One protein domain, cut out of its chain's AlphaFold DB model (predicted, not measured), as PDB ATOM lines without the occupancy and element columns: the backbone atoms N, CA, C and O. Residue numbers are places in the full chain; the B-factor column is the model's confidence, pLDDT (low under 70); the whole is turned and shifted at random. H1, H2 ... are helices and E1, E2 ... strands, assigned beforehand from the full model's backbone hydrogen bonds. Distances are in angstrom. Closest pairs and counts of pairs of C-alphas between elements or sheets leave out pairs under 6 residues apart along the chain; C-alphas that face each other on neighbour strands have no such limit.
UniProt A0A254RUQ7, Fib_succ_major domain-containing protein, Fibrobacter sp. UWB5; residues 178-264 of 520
ATOM      1  N   TYR A 178      50.841   1.265 -11.708       72.81
ATOM      2  CA  TYR A 178      51.133   2.052 -10.514       72.81
ATOM      3  C   TYR A 178      52.152   3.166 -10.792       72.81
ATOM      4  O   TYR A 178      53.263   2.922 -11.256       72.81
ATOM      5  N   GLY A 179      51.769   4.403 -10.466       74.31
ATOM      6  CA  GLY A 179      52.595   5.591 -10.689       74.31
ATOM      7  C   GLY A 179      52.539   6.147 -12.115       74.31
ATOM      8  O   GLY A 179      53.172   7.170 -12.376       74.31
ATOM      9  N   TRP A 180      51.779   5.531 -13.027       82.75
ATOM     10  CA  TRP A 180      51.504   6.142 -14.325       82.75
ATOM     11  C   TRP A 180      50.702   7.432 -14.140       82.75
ATOM     12  O   TRP A 180      49.792   7.512 -13.311       82.75
ATOM     13  N   ALA A 181      51.049   8.455 -14.920       88.25
ATOM     14  CA  ALA A 181      50.246   9.666 -14.995       88.25
ATOM     15  C   ALA A 181      48.885   9.361 -15.643       88.25
ATOM     16  O   ALA A 181      48.722   8.356 -16.335       88.25
ATOM     17  N   ALA A 182      47.903  10.236 -15.427       89.06
ATOM     18  CA  ALA A 182      46.662  10.184 -16.190       89.06
ATOM     19  C   ALA A 182      46.956  10.365 -17.690       89.06
ATOM     20  O   ALA A 182      47.744  11.242 -18.052       89.06
ATOM     21  N   GLY A 183      46.326   9.541 -18.527       90.81
ATOM     22  CA  GLY A 183      46.417   9.633 -19.982       90.81
ATOM     23  C   GLY A 183      45.295  10.470 -20.602       90.81
ATOM     24  O   GLY A 183      44.486  11.099 -19.915       90.81
ATOM     25  N   THR A 184      45.240  10.454 -21.928       94.50
ATOM     26  CA  THR A 184      44.097  10.902 -22.737       94.50
ATOM     27  C   THR A 184      43.152   9.736 -23.031       94.50
ATOM     28  O   THR A 184      43.563   8.580 -22.999       94.50
ATOM     29  N   ASP A 185      41.870  10.003 -23.288       92.88
ATOM     30  CA  ASP A 185      40.892   8.923 -23.465       92.88
ATOM     31  C   ASP A 185      41.230   7.996 -24.654       92.88
ATOM     32  O   ASP A 185      41.456   8.433 -25.791       92.88
ATOM     33  N   GLY A 186      41.303   6.693 -24.374       89.81
ATOM     34  CA  GLY A 186      41.741   5.669 -25.319       89.81
ATOM     35  C   GLY A 186      43.255   5.635 -25.561       89.81
ATOM     36  O   GLY A 186      43.712   4.901 -26.438       89.81
ATOM     37  N   GLU A 187      44.066   6.398 -24.829       92.31
ATOM     38  CA  GLU A 187      45.525   6.296 -24.915       92.31
ATOM     39  C   GLU A 187      45.985   4.882 -24.565       92.31
ATOM     40  O   GLU A 187      45.511   4.306 -23.591       92.31
ATOM     41  N   LEU A 188      46.898   4.324 -25.363       89.38
ATOM     42  CA  LEU A 188      47.426   2.977 -25.164       89.38
ATOM     43  C   LEU A 188      48.829   3.020 -24.565       89.38
ATOM     44  O   LEU A 188      49.713   3.693 -25.093       89.38
ATOM     45  N   GLN A 189      49.061   2.214 -23.532       88.06
ATOM     46  CA  GLN A 189      50.373   2.067 -22.911       88.06
ATOM     47  C   GLN A 189      50.678   0.597 -22.609       88.06
ATOM     48  O   GLN A 189      49.814  -0.171 -22.185       88.06
ATOM     49  N   LYS A 190      51.923   0.179 -22.861       86.25
ATOM     50  CA  LYS A 190      52.388  -1.182 -22.581       86.25
ATOM     51  C   LYS A 190      52.940  -1.259 -21.156       86.25
ATOM     52  O   LYS A 190      53.784  -0.453 -20.788       86.25
ATOM     53  N   GLY A 191      52.479  -2.241 -20.390       81.62
ATOM     54  CA  GLY A 191      52.970  -2.567 -19.058       81.62
ATOM     55  C   GLY A 191      54.382  -3.141 -19.096       81.62
ATOM     56  O   GLY A 191      54.648  -4.088 -19.842       81.62
ATOM     57  N   ASP A 192      55.274  -2.590 -18.278       70.50
ATOM     58  CA  ASP A 192      56.685  -2.987 -18.236       70.50
ATOM     59  C   ASP A 192      56.901  -4.355 -17.575       70.50
ATOM     60  O   ASP A 192      57.834  -5.076 -17.932       70.50
ATOM     61  N   SER A 193      56.036  -4.737 -16.628       69.19
ATOM     62  CA  SER A 193      56.216  -5.952 -15.828       69.19
ATOM     63  C   SER A 193      55.567  -7.173 -16.471       69.19
ATOM     64  O   SER A 193      56.144  -8.261 -16.445       69.19
ATOM     65  N   THR A 194      54.372  -7.022 -17.049       71.69
ATOM     66  CA  THR A 194      53.648  -8.147 -17.669       71.69
ATOM     67  C   THR A 194      53.663  -8.130 -19.197       71.69
ATOM     68  O   THR A 194      53.336  -9.138 -19.823       71.69
ATOM     69  N   GLY A 195      54.023  -7.002 -19.819       75.25
ATOM     70  CA  GLY A 195      53.953  -6.812 -21.268       75.25
ATOM     71  C   GLY A 195      52.537  -6.606 -21.820       75.25
ATOM     72  O   GLY A 195      52.396  -6.497 -23.041       75.25
ATOM     73  N   ARG A 196      51.507  -6.558 -20.960       79.56
ATOM     74  CA  ARG A 196      50.107  -6.301 -21.338       79.56
ATOM     75  C   ARG A 196      49.918  -4.878 -21.855       79.56
ATOM     76  O   ARG A 196      50.702  -3.992 -21.540       79.56
ATOM     77  N   ILE A 197      48.872  -4.659 -22.645       83.06
ATOM     78  CA  ILE A 197      48.500  -3.327 -23.129       83.06
ATOM     79  C   ILE A 197      47.303  -2.832 -22.324       83.06
ATOM     80  O   ILE A 197      46.326  -3.558 -22.130       83.06
ATOM     81  N   TYR A 198      47.395  -1.589 -21.883       86.31
ATOM     82  CA  TYR A 198      46.376  -0.877 -21.134       86.31
ATOM     83  C   TYR A 198      45.852   0.281 -21.970       86.31
ATOM     84  O   TYR A 198      46.586   0.833 -22.791       86.31
ATOM     85  N   LYS A 199      44.595   0.643 -21.739       89.75
ATOM     86  CA  LYS A 199      43.961   1.851 -22.256       89.75
ATOM     87  C   LYS A 199      43.586   2.771 -21.100       89.75
ATOM     88  O   LYS A 199      43.134   2.283 -20.063       89.75
ATOM     89  N   TYR A 200      43.772   4.075 -21.262       91.38
ATOM     90  CA  TYR A 200      43.260   5.041 -20.297       91.38
ATOM     91  C   TYR A 200      41.782   5.313 -20.577       91.38
ATOM     92  O   TYR A 200      41.424   5.707 -21.687       91.38
ATOM     93  N   ASP A 201      40.938   5.084 -19.576       89.25
ATOM     94  CA  ASP A 201      39.517   5.416 -19.619       89.25
ATOM     95  C   ASP A 201      39.288   6.693 -18.807       89.25
ATOM     96  O   ASP A 201      39.555   6.753 -17.598       89.25
ATOM     97  N   GLU A 202      38.848   7.751 -19.487       90.12
ATOM     98  CA  GLU A 202      38.702   9.062 -18.872       90.12
ATOM     99  C   GLU A 202      37.524   9.132 -17.892       90.12
ATOM    100  O   GLU A 202      37.584   9.932 -16.952       90.12
ATOM    101  N   ASP A 203      36.487   8.315 -18.068       86.94
ATOM    102  CA  ASP A 203      35.340   8.280 -17.159       86.94
ATOM    103  C   ASP A 203      35.702   7.543 -15.865       86.94
ATOM    104  O   ASP A 203      35.363   8.001 -14.772       86.94
ATOM    105  N   LEU A 204      36.489   6.467 -15.965       83.81
ATOM    106  CA  LEU A 204      37.007   5.726 -14.807       83.81
ATOM    107  C   LEU A 204      38.229   6.384 -14.151       83.81
ATOM    108  O   LEU A 204      38.612   6.002 -13.044       83.81
ATOM    109  N   LYS A 205      38.864   7.346 -14.830       85.31
ATOM    110  CA  LYS A 205      40.146   7.958 -14.431       85.31
ATOM    111  C   LYS A 205      41.234   6.918 -14.152       85.31
ATOM    112  O   LYS A 205      42.080   7.119 -13.278       85.31
ATOM    113  N   ALA A 206      41.230   5.822 -14.903       85.56
ATOM    114  CA  ALA A 206      42.074   4.668 -14.640       85.56
ATOM    115  C   ALA A 206      42.635   4.060 -15.927       85.56
ATOM    116  O   ALA A 206      42.008   4.085 -16.985       85.56
ATOM    117  N   TRP A 207      43.820   3.463 -15.803       86.62
ATOM    118  CA  TRP A 207      44.379   2.581 -16.819       86.62
ATOM    119  C   TRP A 207      43.781   1.189 -16.642       86.62
ATOM    120  O   TRP A 207      44.051   0.506 -15.653       86.62
ATOM    121  N   ILE A 208      42.964   0.771 -17.600       84.44
ATOM    122  CA  ILE A 208      42.328  -0.546 -17.617       84.44
ATOM    123  C   ILE A 208      42.957  -1.409 -18.704       84.44
ATOM    124  O   ILE A 208      43.551  -0.907 -19.658       84.44
ATOM    125  N   ILE A 209      42.866  -2.727 -18.562       81.00
ATOM    126  CA  ILE A 209      43.383  -3.648 -19.577       81.00
ATOM    127  C   ILE A 209      42.647  -3.390 -20.904       81.00
ATOM    128  O   ILE A 209      41.424  -3.259 -20.923       81.00
ATOM    129  N   ALA A 210      43.391  -3.284 -22.011       78.69
ATOM    130  CA  ALA A 210      42.802  -2.984 -23.313       78.69
ATOM    131  C   ALA A 210      41.985  -4.169 -23.870       78.69
ATOM    132  O   ALA A 210      40.894  -3.926 -24.377       78.69
ATOM    133  N   ASP A 211      42.450  -5.419 -23.693       69.56
ATOM    134  CA  ASP A 211      41.679  -6.663 -23.895       69.56
ATOM    135  C   ASP A 211      42.136  -7.793 -22.962       69.56
ATOM    136  O   ASP A 211      43.326  -7.911 -22.659       69.56
ATOM    137  N   TYR A 212      41.213  -8.685 -22.605       58.88
ATOM    138  CA  TYR A 212      41.506  -9.965 -21.956       58.88
ATOM    139  C   TYR A 212      41.705 -11.109 -22.959       58.88
ATOM    140  O   TYR A 212      42.332 -12.112 -22.605       58.88
ATOM    141  N   VAL A 213      41.226 -10.978 -24.203       47.97
ATOM    142  CA  VAL A 213      41.200 -12.077 -25.173       47.97
ATOM    143  C   VAL A 213      41.661 -11.595 -26.552       47.97
ATOM    144  O   VAL A 213      40.912 -11.012 -27.323       47.97
ATOM    145  N   SER A 214      42.908 -11.941 -26.884       46.91
ATOM    146  CA  SER A 214      43.600 -11.701 -28.162       46.91
ATOM    147  C   SER A 214      44.218 -10.305 -28.358       46.91
ATOM    148  O   SER A 214      43.782  -9.292 -27.833       46.91
ATOM    149  N   TYR A 215      45.335 -10.291 -29.082       48.41
ATOM    150  CA  TYR A 215      46.315  -9.210 -29.228       48.41
ATOM    151  C   TYR A 215      45.820  -7.958 -30.001       48.41
ATOM    152  O   TYR A 215      46.646  -7.233 -30.560       48.41
ATOM    153  N   ASP A 216      44.511  -7.691 -30.076       55.09
ATOM    154  CA  ASP A 216      43.968  -7.028 -31.268       55.09
ATOM    155  C   ASP A 216      44.124  -5.489 -31.318       55.09
ATOM    156  O   ASP A 216      44.358  -4.921 -32.378       55.09
ATOM    157  N   TYR A 217      44.137  -4.753 -30.202       55.41
ATOM    158  CA  TYR A 217      44.220  -3.273 -30.267       55.41
ATOM    159  C   TYR A 217      45.513  -2.742 -30.907       55.41
ATOM    160  O   TYR A 217      45.489  -1.796 -31.695       55.41
ATOM    161  N   VAL A 218      46.654  -3.377 -30.617       53.12
ATOM    162  CA  VAL A 218      47.947  -2.978 -31.203       53.12
ATOM    163  C   VAL A 218      48.060  -3.406 -32.670       53.12
ATOM    164  O   VAL A 218      48.777  -2.765 -33.442       53.12
ATOM    165  N   THR A 219      47.344  -4.450 -33.098       56.97
ATOM    166  CA  THR A 219      47.286  -4.859 -34.511       56.97
ATOM    167  C   THR A 219      46.333  -4.007 -35.336       56.97
ATOM    168  O   THR A 219      46.624  -3.797 -36.516       56.97
ATOM    169  N   LEU A 220      45.276  -3.468 -34.726       66.56
ATOM    170  CA  LEU A 220      44.315  -2.585 -35.388       66.56
ATOM    171  C   LEU A 220      44.879  -1.193 -35.693       66.56
ATOM    172  O   LEU A 220      44.370  -0.519 -36.587       66.56
ATOM    173  N   MET A 221      45.933  -0.763 -34.984       76.94
ATOM    174  CA  MET A 221      46.455   0.614 -35.045       76.94
ATOM    175  C   MET A 221      45.382   1.669 -34.726       76.94
ATOM    176  O   MET A 221      45.438   2.794 -35.221       76.94
ATOM    177  N   LEU A 222      44.412   1.291 -33.896       82.56
ATOM    178  CA  LEU A 222      43.399   2.172 -33.337       82.56
ATOM    179  C   LEU A 222      43.740   2.418 -31.867       82.56
ATOM    180  O   LEU A 222      44.315   1.556 -31.202       82.56
ATOM    181  N   ASN A 223      43.375   3.588 -31.351       89.44
ATOM    182  CA  ASN A 223      43.426   3.846 -29.913       89.44
ATOM    183  C   ASN A 223      42.463   2.902 -29.161       89.44
ATOM    184  O   ASN A 223      41.627   2.226 -29.762       89.44
ATOM    185  N   GLY A 224      42.570   2.839 -27.837       88.44
ATOM    186  CA  GLY A 224      41.686   2.042 -26.991       88.44
ATOM    187  C   GLY A 224      40.222   2.458 -27.136       88.44
ATOM    188  O   GLY A 224      39.907   3.641 -27.086       88.44
ATOM    189  N   CYS A 225      39.340   1.472 -27.302       89.81
ATOM    190  CA  CYS A 225      37.892   1.673 -27.293       89.81
ATOM    191  C   CYS A 225      37.402   1.841 -25.846       89.81
ATOM    192  O   CYS A 225      37.687   0.992 -24.996       89.81
ATOM    193  N   THR A 226      36.701   2.935 -25.578       91.44
ATOM    194  CA  THR A 226      36.203   3.396 -24.268       91.44
ATOM    195  C   THR A 226      34.745   3.834 -24.422       91.44
ATOM    196  O   THR A 226      34.260   3.970 -25.548       91.44
ATOM    197  N   HIS A 227      34.053   4.109 -23.315       91.62
ATOM    198  CA  HIS A 227      32.676   4.616 -23.352       91.62
ATOM    199  C   HIS A 227      32.534   5.889 -24.197       91.62
ATOM    200  O   HIS A 227      31.670   5.969 -25.066       91.62
ATOM    201  N   LYS A 228      33.440   6.858 -24.036       93.06
ATOM    202  CA  LYS A 228      33.419   8.109 -24.815       93.06
ATOM    203  C   LYS A 228      33.623   7.925 -26.316       93.06
ATOM    204  O   LYS A 228      33.342   8.842 -27.085       93.06
ATOM    205  N   ARG A 229      34.149   6.772 -26.722       91.00
ATOM    206  CA  ARG A 229      34.428   6.424 -28.115       91.00
ATOM    207  C   ARG A 229      33.402   5.453 -28.683       91.00
ATOM    208  O   ARG A 229      33.573   4.995 -29.809       91.00
ATOM    209  N   GLU A 230      32.347   5.132 -27.937       91.38
ATOM    210  CA  GLU A 230      31.274   4.264 -28.404       91.38
ATOM    211  C   GLU A 230      30.675   4.781 -29.724       91.38
ATOM    212  O   GLU A 230      30.376   5.964 -29.885       91.38
ATOM    213  N   GLY A 231      30.548   3.886 -30.706       88.88
ATOM    214  CA  GLY A 231      30.083   4.198 -32.056       88.88
ATOM    215  C   GLY A 231      31.136   4.809 -32.989       88.88
ATOM    216  O   GLY A 231      30.866   4.951 -34.183       88.88
ATOM    217  N   GLU A 232      32.342   5.138 -32.509       91.69
ATOM    218  CA  GLU A 232      33.437   5.572 -33.382       91.69
ATOM    219  C   GLU A 232      33.779   4.463 -34.382       91.69
ATOM    220  O   GLU A 232      33.842   3.293 -34.008       91.69
ATOM    221  N   ILE A 233      34.020   4.828 -35.647       91.50
ATOM    222  CA  ILE A 233      34.431   3.896 -36.703       91.50
ATOM    223  C   ILE A 233      35.858   4.217 -37.148       91.50
ATOM    224  O   ILE A 233      36.115   5.285 -37.705       91.50
ATOM    225  N   GLY A 234      36.769   3.263 -36.957       89.06
ATOM    226  CA  GLY A 234      38.175   3.348 -37.348       89.06
ATOM    227  C   GLY A 234      38.528   2.385 -38.483       89.06
ATOM    228  O   GLY A 234      38.041   1.258 -38.529       89.06
ATOM    229  N   LEU A 235      39.395   2.808 -39.407       87.81
ATOM    230  CA  LEU A 235      39.960   1.941 -40.447       87.81
ATOM    231  C   LEU A 235      41.275   1.339 -39.952       87.81
ATOM    232  O   LEU A 235      42.228   2.083 -39.725       87.81
ATOM    233  N   ASN A 236      41.370   0.011 -39.883       86.31
ATOM    234  CA  ASN A 236      42.661  -0.645 -39.717       86.31
ATOM    235  C   ASN A 236      43.459  -0.506 -41.031       86.31
ATOM    236  O   ASN A 236      43.069  -1.038 -42.078       86.31
ATOM    237  N   PRO A 237      44.601   0.205 -41.030       81.56
ATOM    238  CA  PRO A 237      45.351   0.464 -42.250       81.56
ATOM    239  C   PRO A 237      46.051  -0.786 -42.806       81.56
ATOM    240  O   PRO A 237      46.453  -0.747 -43.976       81.56
ATOM    241  N   ARG A 238      46.206  -1.861 -42.016       81.31
ATOM    242  CA  ARG A 238      46.888  -3.102 -42.422       81.31
ATOM    243  C   ARG A 238      46.008  -4.010 -43.271       81.31
ATOM    244  O   ARG A 238      46.425  -4.393 -44.358       81.31
ATOM    245  N   ASP A 239      44.817  -4.342 -42.788       83.25
ATOM    246  CA  ASP A 239      43.886  -5.257 -43.465       83.25
ATOM    247  C   ASP A 239      42.784  -4.527 -44.250       83.25
ATOM    248  O   ASP A 239      41.977  -5.172 -44.917       83.25
ATOM    249  N   LYS A 240      42.760  -3.186 -44.191       84.19
ATOM    250  CA  LYS A 240      41.748  -2.321 -44.818       84.19
ATOM    251  C   LYS A 240      40.321  -2.601 -44.335       84.19
ATOM    252  O   LYS A 240      39.364  -2.273 -45.034       84.19
ATOM    253  N   THR A 241      40.176  -3.173 -43.144       85.62
ATOM    254  CA  THR A 241      38.888  -3.458 -42.517       85.62
ATOM    255  C   THR A 241      38.501  -2.328 -41.568       85.62
ATOM    256  O   THR A 241      39.332  -1.796 -40.832       85.62
ATOM    257  N   TYR A 242      37.227  -1.939 -41.597       89.19
ATOM    258  CA  TYR A 242      36.670  -0.980 -40.650       89.19
ATOM    259  C   TYR A 242      36.206  -1.681 -39.373       89.19
ATOM    260  O   TYR A 242      35.654  -2.782 -39.425       89.19
ATOM    261  N   TYR A 243      36.393  -1.011 -38.243       90.56
ATOM    262  CA  TYR A 243      36.002  -1.454 -36.913       90.56
ATOM    263  C   TYR A 243      35.172  -0.368 -36.235       90.56
ATOM    264  O   TYR A 243      35.412   0.813 -36.466       90.56
ATOM    265  N   VAL A 244      34.216  -0.768 -35.405       92.12
ATOM    266  CA  VAL A 244      33.374   0.102 -34.581       92.12
ATOM    267  C   VAL A 244      33.624  -0.191 -33.102       92.12
ATOM    268  O   VAL A 244      33.804  -1.351 -32.719       92.12
ATOM    269  N   CYS A 245      33.687   0.850 -32.279       91.31
ATOM    270  CA  CYS A 245      33.832   0.720 -30.834       91.31
ATOM    271  C   CYS A 245      32.458   0.460 -30.202       91.31
ATOM    272  O   CYS A 245      31.533   1.249 -30.391       91.31
ATOM    273  N   VAL A 246      32.305  -0.658 -29.491       89.44
ATOM    274  CA  VAL A 246      31.021  -1.110 -28.931       89.44
ATOM    275  C   VAL A 246      31.169  -1.548 -27.483       89.44
ATOM    276  O   VAL A 246      32.222  -2.055 -27.083       89.44
ATOM    277  N   TYR A 247      30.097  -1.391 -26.710       88.94
ATOM    278  CA  TYR A 247      29.968  -2.039 -25.413       88.94
ATOM    279  C   TYR A 247      29.808  -3.559 -25.577       88.94
ATOM    280  O   TYR A 247      29.180  -4.042 -26.521       88.94
ATOM    281  N   TYR A 248      30.393  -4.323 -24.664       81.44
ATOM    282  CA  TYR A 248      30.367  -5.778 -24.643       81.44
ATOM    283  C   TYR A 248      30.292  -6.283 -23.204       81.44
ATOM    284  O   TYR A 248      30.966  -5.763 -22.316       81.44
ATOM    285  N   THR A 249      29.508  -7.339 -23.013       78.12
ATOM    286  CA  THR A 249      29.380  -8.077 -21.757       78.12
ATOM    287  C   THR A 249      29.774  -9.526 -22.000       78.12
ATOM    288  O   THR A 249      29.200 -10.179 -22.876       78.12
ATOM    289  N   ASP A 250      30.727 -10.042 -21.233       69.94
ATOM    290  CA  ASP A 250      31.102 -11.452 -21.253       69.94
ATOM    291  C   ASP A 250      30.596 -12.146 -19.994       69.94
ATOM    292  O   ASP A 250      31.187 -12.037 -18.917       69.94
ATOM    293  N   SER A 251      29.490 -12.873 -20.125       65.81
ATOM    294  CA  SER A 251      28.889 -13.594 -19.004       65.81
ATOM    295  C   SER A 251      29.726 -14.781 -18.524       65.81
ATOM    296  O   SER A 251      29.542 -15.215 -17.389       65.81
ATOM    297  N   GLU A 252      30.631 -15.326 -19.349       63.00
ATOM    298  CA  GLU A 252      31.462 -16.476 -18.965       63.00
ATOM    299  C   GLU A 252      32.623 -16.056 -18.063       63.00
ATOM    300  O   GLU A 252      32.968 -16.777 -17.123       63.00
ATOM    301  N   VAL A 253      33.207 -14.880 -18.315       57.53
ATOM    302  CA  VAL A 253      34.305 -14.332 -17.497       57.53
ATOM    303  C   VAL A 253      33.877 -13.207 -16.551       57.53
ATOM    304  O   VAL A 253      34.686 -12.780 -15.727       57.53
ATOM    305  N   GLY A 254      32.622 -12.754 -16.621       59.81
ATOM    306  CA  GLY A 254      32.073 -11.689 -15.778       59.81
ATOM    307  C   GLY A 254      32.739 -10.334 -16.022       59.81
ATOM    308  O   GLY A 254      33.010  -9.608 -15.065       59.81
ATOM    309  N   ILE A 255      33.075 -10.031 -17.280       64.50
ATOM    310  CA  ILE A 255      33.769  -8.796 -17.668       64.50
ATOM    311  C   ILE A 255      32.867  -7.980 -18.585       64.50
ATOM    312  O   ILE A 255      32.498  -8.434 -19.666       64.50
ATOM    313  N   ASP A 256      32.617  -6.744 -18.172       77.00
ATOM    314  CA  ASP A 256      31.890  -5.744 -18.940       77.00
ATOM    315  C   ASP A 256      32.848  -4.628 -19.369       77.00
ATOM    316  O   ASP A 256      33.735  -4.221 -18.610       77.00
ATOM    317  N   GLY A 257      32.698  -4.124 -20.594       83.12
ATOM    318  CA  GLY A 257      33.525  -3.024 -21.076       83.12
ATOM    319  C   GLY A 257      33.378  -2.736 -22.562       83.12
ATOM    320  O   GLY A 257      32.428  -3.143 -23.214       83.12
ATOM    321  N   TYR A 258      34.351  -2.011 -23.105       87.00
ATOM    322  CA  TYR A 258      34.324  -1.512 -24.480       87.00
ATOM    323  C   TYR A 258      35.363  -2.211 -25.351       87.00
ATOM    324  O   TYR A 258      36.519  -2.335 -24.933       87.00
ATOM    325  N   LYS A 259      34.979  -2.635 -26.563       86.50
ATOM    326  CA  LYS A 259      35.895  -3.249 -27.530       86.50
ATOM    327  C   LYS A 259      35.675  -2.832 -28.977       86.50
ATOM    328  O   LYS A 259      34.574  -2.470 -29.376       86.50
ATOM    329  N   TRP A 260      36.737  -2.926 -29.779       88.12
ATOM    330  CA  TRP A 260      36.612  -2.817 -31.231       88.12
ATOM    331  C   TRP A 260      36.046  -4.116 -31.799       88.12
ATOM    332  O   TRP A 260      36.572  -5.199 -31.550       88.12
ATOM    333  N   GLN A 261      35.002  -4.002 -32.608       88.12
ATOM    334  CA  GLN A 261      34.446  -5.099 -33.395       88.12
ATOM    335  C   GLN A 261      34.462  -4.705 -34.870       88.12
ATOM    336  O   GLN A 261      34.382  -3.525 -35.197       88.12
ATOM    337  N   LYS A 262      34.547  -5.675 -35.784       88.75
ATOM    338  CA  LYS A 262      34.432  -5.399 -37.221       88.75
ATOM    339  C   LYS A 262      33.117  -4.662 -37.518       88.75
ATOM    340  O   LYS A 262      32.046  -5.149 -37.162       88.75
ATOM    341  N   ALA A 263      33.213  -3.506 -38.172       89.06
ATOM    342  CA  ALA A 263      32.060  -2.685 -38.512       89.06
ATOM    343  C   ALA A 263      31.194  -3.385 -39.567       89.06
ATOM    344  O   ALA A 263      31.694  -3.958 -40.541       89.06
ATOM    345  N   ARG A 264      29.883  -3.318 -39.366       87.56
ATOM    346  CA  ARG A 264      28.837  -3.748 -40.294       87.56
ATOM    347  C   ARG A 264      28.247  -2.523 -40.980       87.56
ATOM    348  O   ARG A 264      28.429  -1.392 -40.544       87.56
TER     349      ARG A 264
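Overview. This is residues 178 to 264 of the 520 residues of the protein "Fib_succ_major domain-containing protein" of Fibrobacter sp. UWB5 (UniProt A0A254RUQ7). Two small three-stranded sheets, E1 to E3 and E4 to E6, form separate halves, joined through one short helix, H1, and a long loop, residues 221 to 232. The second sheet holds the longest strands, E5 and E6, a hairpin that bends partway along. The printed part has 87 residues, with six named strands and one named helix in the order E1 E2 E3 H1 E4 E5 E6; each sheet, in the orders E1 - E2 - E3 and E4 - E5 - E6, is antiparallel. The class is mostly strand, although under half of the residues are in named elements. The whole is compact, with a radius of gyration of the C-alphas of 12.7 A and spans of 38 by 30 by 23 A.

Along the chain. Start at residue 178 and read on to C-alpha 188 at (47.426, 2.977, -25.164), where E1, residues 188 to 190, begins; it is 7.0 A long. E2, residues 197 to 201, covers 13.0 A, and E3, residues 206 to 209, covers 9.8 A. Next find H1, residues 216 to 220, 6.1 A long. E4, residues 233 to 235, spans 7.0 A. Find C-alpha 242 at (36.670, -0.980, -40.650); from there E5 runs to residue 250, 22.7 A away. E6, residues 255 to 262, covers 19.9 A and ends at C-alpha 262, (34.432, -5.399, -37.221).

Arrangement. Look first at E1, E2 and E3, a meander, each strand the antiparallel neighbour of the one before. E1 and E2 are a hairpin, with N 189 and O 198 within hydrogen-bond range at 2.9 A. In the hairpin of E2 and E3, N 199 and O 208 are 2.8 A apart. H1 only grazes this sheet, with its residues 217 to 218, and only grazes the other, with residues 216 to 220. The closest C-alphas of H1 and E6 are those of Tyr 217 and Trp 260, 7.7 A apart. The O i to N i+4 pair of H1 is within hydrogen-bond range. E4, E5 and E6 are the second meander. In the hairpin of E4 and E5, N 234 and O 243 are 2.8 A apart; in that of E5 and E6, N 246 and O 259 are 2.9 A apart. E5 bends by 66 degrees at residue 247, and E6 by 64 degrees at residue 258. E1, E2 and E3 are apart from E4, E5 and E6.

Size, cuts and confidence. The two C-alphas farthest apart, those of Gly 179 and Arg 264, are 39.1 A from each other. The printed part has no cut. The link from H1 to E4 is long, 12 residues. Look at the B-factor column: the mean pLDDT of the printed part is 80.8, and it is under 70 at residue 193, residues 211 to 220 and residues 250 to 255.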